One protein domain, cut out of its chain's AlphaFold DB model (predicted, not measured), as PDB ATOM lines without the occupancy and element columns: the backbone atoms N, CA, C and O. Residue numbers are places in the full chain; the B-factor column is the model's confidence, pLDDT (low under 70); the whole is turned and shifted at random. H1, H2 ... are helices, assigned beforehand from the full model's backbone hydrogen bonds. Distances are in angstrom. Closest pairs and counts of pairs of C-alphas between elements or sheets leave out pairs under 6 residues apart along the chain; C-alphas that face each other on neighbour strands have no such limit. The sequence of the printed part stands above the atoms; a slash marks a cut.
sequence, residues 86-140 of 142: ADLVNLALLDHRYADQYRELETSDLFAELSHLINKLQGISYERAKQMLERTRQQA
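AT A GLANCE: This is residues 86 to 140 of the 142 residues of an uncharacterized protein of Pseudomonadales bacterium (UniProt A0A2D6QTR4). One short helix, H1, sits in the middle, and the rest of the printed part winds round it as an open horseshoe of four helices, H2, H3, H4 and H5. H3, H4 and H5 pack on H1 from different sides, H2 stays near it without packing on it, and residues 122 to 128, the turn from H4 into H5, stick out. The printed part has 55 residues with five named helices, H1 to H5 in order along the chain, and no named strand; the class is all helix. It is compact, with a radius of gyration of the C-alphas of 10.9 A, and rounded, with spans of 30 by 23 by 19 A.

HOW THE PARTS SIT: H1, residues 86 to 92, is the hub, touching three other helices. H2, residues 99 to 103, touches no helix but is near H1, with 6 pairs of C-alphas within 10 A. H3, residues 107 to 113, is close to H2 but not clearly touching it; their closest C-alphas, Tyr 102 and Leu 110, are 6.9 A apart. H3 touches H1, with the C-alphas of Val 89 and Phe 111 closest at 6.1 A, at a shallow tilt of 31 degrees, the same way. H4, residues 115 to 121, meets H3 only through their link. H4 touches H1 about perpendicular, at 76 degrees, with the C-alphas of Ala 92 and Leu 117 closest at 5.5 A. H5, residues 126 to 139, touches H1 with residues 132 to 136 alone; the closest C-alphas are those of Asn 90 and Thr 136, 6.3 A apart. H5 and H1 run opposite ways at a steep tilt of 66 degrees. With one of these three touching pairs at a shallow tilt, the helix packing is mostly crossed, but only just. H4 and H5 are only just apart, their closest C-alphas 8.2 A from each other, and H3 and H5 are also apart. Every O i to N i+4 pair is within hydrogen-bond range in H1, H2, H4 and H5; in H3 it is 2 of 3.

IN THESE COORDINATES: H1 begins at C-alpha 86, at (127.783, 148.776, 60.198), and is 9.9 A long. H2, residues 99 to 103, is 6.4 A long. H3, residues 107 to 113, is 9.9 A long, and H4, residues 115 to 121, is 10.0 A, beginning at C-alpha 115, at (131.462, 140.683, 69.505). H5, residues 126 to 139, is the longest at 20.2 A and ends at C-alpha 139, at (121.668, 159.126, 64.463).

THE WHOLE: The C-alphas of Glu 104 and Glu 127, 30.3 A apart, are the two farthest from each other, while those of Ala 86 and Ala 140, the first and last printed, are 10.3 A apart. The printed part has no cut and no long link. The mean pLDDT of the printed part is 87.6, and residues 107 to 108 and 140 are under 70.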
ATOM      1  N   ALA A  86     127.854 147.436  59.616       88.25
ATOM      2  CA  ALA A  86     127.783 148.776  60.198       88.25
ATOM      3  C   ALA A  86     126.554 148.961  61.105       88.25
ATOM      4  O   ALA A  86     126.677 149.526  62.187       88.25
ATOM      5  N   ASP A  87     125.393 148.421  60.718       90.50
ATOM      6  CA  ASP A  87     124.178 148.504  61.536       90.50
ATOM      7  C   ASP A  87     124.363 147.773  62.872       90.50
ATOM      8  O   ASP A  87     124.021 148.309  63.921       90.50
ATOM      9  N   LEU A  88     124.962 146.574  62.865       90.88
ATOM     10  CA  LEU A  88     125.237 145.826  64.099       90.88
ATOM     11  C   LEU A  88     126.215 146.539  65.029       90.88
ATOM     12  O   LEU A  88     126.016 146.524  66.243       90.88
ATOM     13  N   VAL A  89     127.251 147.164  64.470       91.00
ATOM     14  CA  VAL A  89     128.190 147.990  65.237       91.00
ATOM     15  C   VAL A  89     127.456 149.170  65.875       91.00
ATOM     16  O   VAL A  89     127.564 149.381  67.080       91.00
ATOM     17  N   ASN A  90     126.646 149.893  65.099       91.06
ATOM     18  CA  ASN A  90     125.872 151.029  65.599       91.06
ATOM     19  C   ASN A  90     124.872 150.615  66.684       91.06
ATOM     20  O   ASN A  90     124.735 151.311  67.687       91.06
ATOM     21  N   LEU A  91     124.218 149.462  66.527       93.00
ATOM     22  CA  LEU A  91     123.336 148.895  67.547       93.00
ATOM     23  C   LEU A  91     124.095 148.522  68.825       93.00
ATOM     24  O   LEU A  91     123.589 148.756  69.919       93.00
ATOM     25  N   ALA A  92     125.293 147.944  68.704       92.06
ATOM     26  CA  ALA A  92     126.116 147.556  69.848       92.06
ATOM     27  C   ALA A  92     126.655 148.768  70.624       92.06
ATOM     28  O   ALA A  92     126.829 148.692  71.838       92.06
ATOM     29  N   LEU A  93     126.887 149.882  69.926       91.94
ATOM     30  CA  LEU A  93     127.324 151.148  70.512       91.94
ATOM     31  C   LEU A  93     126.168 152.067  70.929       91.94
ATOM     32  O   LEU A  93     126.420 153.132  71.495       91.94
ATOM     33  N   LEU A  94     124.914 151.686  70.669       91.50
ATOM     34  CA  LEU A  94     123.755 152.498  71.025       91.50
ATOM     35  C   LEU A  94     123.719 152.718  72.543       91.50
ATOM     36  O   LEU A  94     123.715 151.763  73.318       91.50
ATOM     37  N   ASP A  95     123.700 153.988  72.954       86.38
ATOM     38  CA  ASP A  95     123.755 154.423  74.357       86.38
ATOM     39  C   ASP A  95     125.008 153.918  75.128       86.38
ATOM     40  O   ASP A  95     125.041 153.928  76.362       86.38
ATOM     41  N   HIS A  96     126.069 153.486  74.428       89.94
ATOM     42  CA  HIS A  96     127.302 153.007  75.053       89.94
ATOM     43  C   HIS A  96     128.169 154.177  75.539       89.94
ATOM     44  O   HIS A  96     128.499 155.083  74.776       89.94
ATOM     45  N   ARG A  97     128.615 154.130  76.804       89.19
ATOM     46  CA  ARG A  97     129.387 155.214  77.451       89.19
ATOM     47  C   ARG A  97     130.637 155.639  76.672       89.19
ATOM     48  O   ARG A  97     131.025 156.798  76.730       89.19
ATOM     49  N   TYR A  98     131.261 154.693  75.978       86.88
ATOM     50  CA  TYR A  98     132.496 154.899  75.217       86.88
ATOM     51  C   TYR A  98     132.273 154.859  73.699       86.88
ATOM     52  O   TYR A  98     133.206 154.577  72.957       86.88
ATOM     53  N   ALA A  99     131.038 155.074  73.224       87.06
ATOM     54  CA  ALA A  99     130.697 154.949  71.804       87.06
ATOM     55  C   ALA A  99     131.619 155.770  70.888       87.06
ATOM     56  O   ALA A  99     132.045 155.259  69.859       87.06
ATOM     57  N   ASP A 100     131.967 156.998  71.278       86.25
ATOM     58  CA  ASP A 100     132.812 157.875  70.458       86.25
ATOM     59  C   ASP A 100     134.250 157.362  70.343       86.25
ATOM     60  O   ASP A 100     134.789 157.326  69.245       86.25
ATOM     61  N   GLN A 101     134.823 156.843  71.433       85.19
ATOM     62  CA  GLN A 101     136.166 156.242  71.432       85.19
ATOM     63  C   GLN A 101     136.226 155.003  70.535       85.19
ATOM     64  O   GLN A 101     137.198 154.771  69.827       85.19
ATOM     65  N   TYR A 102     135.158 154.206  70.539       84.00
ATOM     66  CA  TYR A 102     135.057 153.042  69.668       84.00
ATOM     67  C   TYR A 102     134.942 153.418  68.185       84.00
ATOM     68  O   TYR A 102     135.420 152.671  67.338       84.00
ATOM     69  N   ARG A 103     134.346 154.571  67.857       81.94
ATOM     70  CA  ARG A 103     134.215 155.055  66.470       81.94
ATOM     71  C   ARG A 103     135.521 155.575  65.872       81.94
ATOM     72  O   ARG A 103     135.572 155.778  64.666       81.94
ATOM     73  N   GLU A 104     136.560 155.768  66.680       82.81
ATOM     74  CA  GLU A 104     137.906 156.106  66.197       82.81
ATOM     75  C   GLU A 104     138.620 154.898  65.557       82.81
ATOM     76  O   GLU A 104     139.643 155.068  64.894       82.81
ATOM     77  N   LEU A 105     138.089 153.682  65.735       76.19
ATOM     78  CA  LEU A 105     138.630 152.447  65.169       76.19
ATOM     79  C   LEU A 105     138.022 152.120  63.798       76.19
ATOM     80  O   LEU A 105     136.855 152.403  63.521       76.19
ATOM     81  N   GLU A 106     138.792 151.413  62.971       75.06
ATOM     82  CA  GLU A 106     138.300 150.844  61.716       75.06
ATOM     83  C   GLU A 106     137.189 149.804  61.959       75.06
ATOM     84  O   GLU A 106     137.218 149.007  62.901       75.06
ATOM     85  N   THR A 107     136.187 149.777  61.072       68.94
ATOM     86  CA  THR A 107     134.937 149.011  61.277       68.94
ATOM     87  C   THR A 107     135.157 147.494  61.397       68.94
ATOM     88  O   THR A 107     134.373 146.803  62.057       68.94
ATOM     89  N   SER A 108     136.185 146.935  60.745       69.56
ATOM     90  CA  SER A 108     136.493 145.499  60.828       69.56
ATOM     91  C   SER A 108     136.923 145.082  62.227       69.56
ATOM     92  O   SER A 108     136.423 144.079  62.739       69.56
ATOM     93  N   ASP A 109     137.799 145.877  62.830       77.69
ATOM     94  CA  ASP A 109     138.399 145.606  64.133       77.69
ATOM     95  C   ASP A 109     137.354 145.862  65.213       77.69
ATOM     96  O   ASP A 109     137.130 145.040  66.099       77.69
ATOM     97  N   LEU A 110     136.566 146.919  65.021       83.31
ATOM     98  CA  LEU A 110     135.448 147.260  65.878       83.31
ATOM     99  C   LEU A 110     134.401 146.139  65.981       83.31
ATOM    100  O   LEU A 110     133.897 145.852  67.064       83.31
ATOM    101  N   PHE A 111     134.075 145.454  64.882       84.31
ATOM    102  CA  PHE A 111     133.123 144.340  64.930       84.31
ATOM    103  C   PHE A 111     133.631 143.165  65.785       84.31
ATOM    104  O   PHE A 111     132.841 142.532  66.489       84.31
ATOM    105  N   ALA A 112     134.933 142.869  65.730       84.94
ATOM    106  CA  ALA A 112     135.541 141.814  66.539       84.94
ATOM    107  C   ALA A 112     135.556 142.191  68.029       84.94
ATOM    108  O   ALA A 112     135.109 141.402  68.870       84.94
ATOM    109  N   GLU A 113     135.966 143.421  68.342       86.94
ATOM    110  CA  GLU A 113     136.009 143.960  69.708       86.94
ATOM    111  C   GLU A 113     134.615 144.027  70.354       86.94
ATOM    112  O   GLU A 113     134.430 143.710  71.530       86.94
ATOM    113  N   LEU A 114     133.585 144.361  69.569       90.25
ATOM    114  CA  LEU A 114     132.201 144.445  70.044       90.25
ATOM    115  C   LEU A 114     131.450 143.108  70.003       90.25
ATOM    116  O   LEU A 114     130.256 143.077  70.315       90.25
ATOM    117  N   SER A 115     132.107 141.997  69.661       89.56
ATOM    118  CA  SER A 115     131.462 140.683  69.505       89.56
ATOM    119  C   SER A 115     130.610 140.280  70.717       89.56
ATOM    120  O   SER A 115     129.500 139.770  70.558       89.56
ATOM    121  N   HIS A 116     131.066 140.574  71.939       90.19
ATOM    122  CA  HIS A 116     130.299 140.313  73.157       90.19
ATOM    123  C   HIS A 116     128.998 141.131  73.235       90.19
ATOM    124  O   HIS A 116     127.952 140.592  73.602       90.19
ATOM    125  N   LEU A 117     129.037 142.417  72.872       91.62
ATOM    126  CA  LEU A 117     127.848 143.276  72.844       91.62
ATOM    127  C   LEU A 117     126.897 142.860  71.720       91.62
ATOM    128  O   LEU A 117     125.697 142.737  71.947       91.62
ATOM    129  N   ILE A 118     127.433 142.542  70.543       92.44
ATOM    130  CA  ILE A 118     126.660 142.053  69.395       92.44
ATOM    131  C   ILE A 118     125.952 140.734  69.732       92.44
ATOM    132  O   ILE A 118     124.791 140.540  69.369       92.44
ATOM    133  N   ASN A 119     126.604 139.842  70.480       91.69
ATOM    134  CA  ASN A 119     125.981 138.605  70.946       91.69
ATOM    135  C   ASN A 119     124.832 138.861  71.933       91.69
ATOM    136  O   ASN A 119     123.834 138.145  71.882       91.69
ATOM    137  N   LYS A 120     124.912 139.900  72.776       92.38
ATOM    138  CA  LYS A 120     123.805 140.305  73.668       92.38
ATOM    139  C   LYS A 120     122.591 140.856  72.919       92.38
ATOM    140  O   LYS A 120     121.486 140.798  73.448       92.38
ATOM    141  N   LEU A 121     122.779 141.379  71.705       94.06
ATOM    142  CA  LEU A 121     121.668 141.812  70.851       94.06
ATOM    143  C   LEU A 121     120.863 140.624  70.308       94.06
ATOM    144  O   LEU A 121     119.712 140.790  69.912       94.06
ATOM    145  N   GLN A 122     121.441 139.422  70.279       94.06
ATOM    146  CA  GLN A 122     120.733 138.232  69.825       94.06
ATOM    147  C   GLN A 122     119.683 137.821  70.862       94.06
ATOM    148  O   GLN A 122     119.987 137.653  72.038       94.06
ATOM    149  N   GLY A 123     118.451 137.592  70.417       93.38
ATOM    150  CA  GLY A 123     117.353 137.145  71.272       93.38
ATOM    151  C   GLY A 123     116.550 138.259  71.946       93.38
ATOM    152  O   GLY A 123     115.616 137.940  72.677       93.38
ATOM    153  N   ILE A 124     116.848 139.539  71.689       95.69
ATOM    154  CA  ILE A 124     115.938 140.633  72.073       95.69
ATOM    155  C   ILE A 124     114.601 140.511  71.327       95.69
ATOM    156  O   ILE A 124     114.535 139.863  70.281       95.69
ATOM    157  N   SER A 125     113.541 141.141  71.838       95.75
ATOM    158  CA  SER A 125     112.238 141.136  71.166       95.75
ATOM    159  C   SER A 125     112.281 141.870  69.824       95.75
ATOM    160  O   SER A 125     113.057 142.812  69.632       95.75
ATOM    161  N   TYR A 126     111.418 141.461  68.897       94.38
ATOM    162  CA  TYR A 126     111.290 142.086  67.584       94.38
ATOM    163  C   TYR A 126     110.921 143.567  67.669       94.38
ATOM    164  O   TYR A 126     111.492 144.391  66.953       94.38
ATOM    165  N   GLU A 127     110.037 143.938  68.595       94.44
ATOM    166  CA  GLU A 127     109.721 145.338  68.877       94.44
ATOM    167  C   GLU A 127     110.968 146.145  69.246       94.44
ATOM    168  O   GLU A 127     111.243 147.187  68.647       94.44
ATOM    169  N   ARG A 128     111.761 145.635  70.194       94.94
ATOM    170  CA  ARG A 128     112.975 146.309  70.651       94.94
ATOM    171  C   ARG A 128     114.001 146.413  69.528       94.94
ATOM    172  O   ARG A 128     114.614 147.463  69.365       94.94
ATOM    173  N   ALA A 129     114.156 145.359  68.727       95.25
ATOM    174  CA  ALA A 129     115.032 145.371  67.563       95.25
ATOM    175  C   ALA A 129     114.641 146.473  66.563       95.25
ATOM    176  O   ALA A 129     115.508 147.237  66.137       95.25
ATOM    177  N   LYS A 130     113.344 146.613  66.242       93.50
ATOM    178  CA  LYS A 130     112.831 147.690  65.376       93.50
ATOM    179  C   LYS A 130     113.139 149.075  65.943       93.50
ATOM    180  O   LYS A 130     113.668 149.918  65.226       93.50
ATOM    181  N   GLN A 131     112.840 149.300  67.224       94.38
ATOM    182  CA  GLN A 131     113.073 150.589  67.883       94.38
ATOM    183  C   GLN A 131     114.558 150.972  67.874       94.38
ATOM    184  O   GLN A 131     114.904 152.114  67.583       94.38
ATOM    185  N   MET A 132     115.446 150.019  68.167       94.38
ATOM    186  CA  MET A 132     116.888 150.269  68.163       94.38
ATOM    187  C   MET A 132     117.405 150.576  66.754       94.38
ATOM    188  O   MET A 132     118.157 151.534  66.588       94.38
ATOM    189  N   LEU A 133     116.966 149.822  65.739       92.81
ATOM    190  CA  LEU A 133     117.331 150.075  64.342       92.81
ATOM    191  C   LEU A 133     116.894 151.470  63.888       92.81
ATOM    192  O   LEU A 133     117.685 152.198  63.291       92.81
ATOM    193  N   GLU A 134     115.668 151.869  64.217       92.38
ATOM    194  CA  GLU A 134     115.153 153.194  63.878       92.38
ATOM    195  C   GLU A 134     115.977 154.309  64.536       92.38
ATOM    196  O   GLU A 134     116.431 155.230  63.857       92.38
ATOM    197  N   ARG A 135     116.289 154.178  65.832       91.94
ATOM    198  CA  ARG A 135     117.156 155.135  66.543       91.94
ATOM    199  C   ARG A 135     118.536 155.249  65.895       91.94
ATOM    200  O   ARG A 135     119.024 156.358  65.708       91.94
ATOM    201  N   THR A 136     119.154 154.127  65.517       88.25
ATOM    202  CA  THR A 136     120.476 154.159  64.867       88.25
ATOM    203  C   THR A 136     120.449 154.821  63.490       88.25
ATOM    204  O   THR A 136     121.404 155.508  63.138       88.25
ATOM    205  N   ARG A 137     119.353 154.690  62.729       84.44
ATOM    206  CA  ARG A 137     119.187 155.360  61.427       84.44
ATOM    207  C   ARG A 137     119.015 156.868  61.565       84.44
ATOM    208  O   ARG A 137     119.539 157.607  60.747       84.44
ATOM    209  N   GLN A 138     118.328 157.317  62.614       80.38
ATOM    210  CA  GLN A 138     118.147 158.743  62.912       80.38
ATOM    211  C   GLN A 138     119.429 159.420  63.425       80.38
ATOM    212  O   GLN A 138     119.539 160.641  63.375       80.38
ATOM    213  N   GLN A 139     120.389 158.640  63.933       70.12
ATOM    214  CA  GLN A 139     121.668 159.126  64.463       70.12
ATOM    215  C   GLN A 139     122.832 159.021  63.467       70.12
ATOM    216  O   GLN A 139     123.899 159.575  63.730       70.12
ATOM    217  N   ALA A 140     122.664 158.304  62.353       57.50
ATOM    218  CA  ALA A 140     123.700 158.204  61.334       57.50
ATOM    219  C   ALA A 140     123.824 159.550  60.588       57.50
ATOM    220  O   ALA A 140     122.807 160.061  60.113       57.50
TER     221      ALA A 140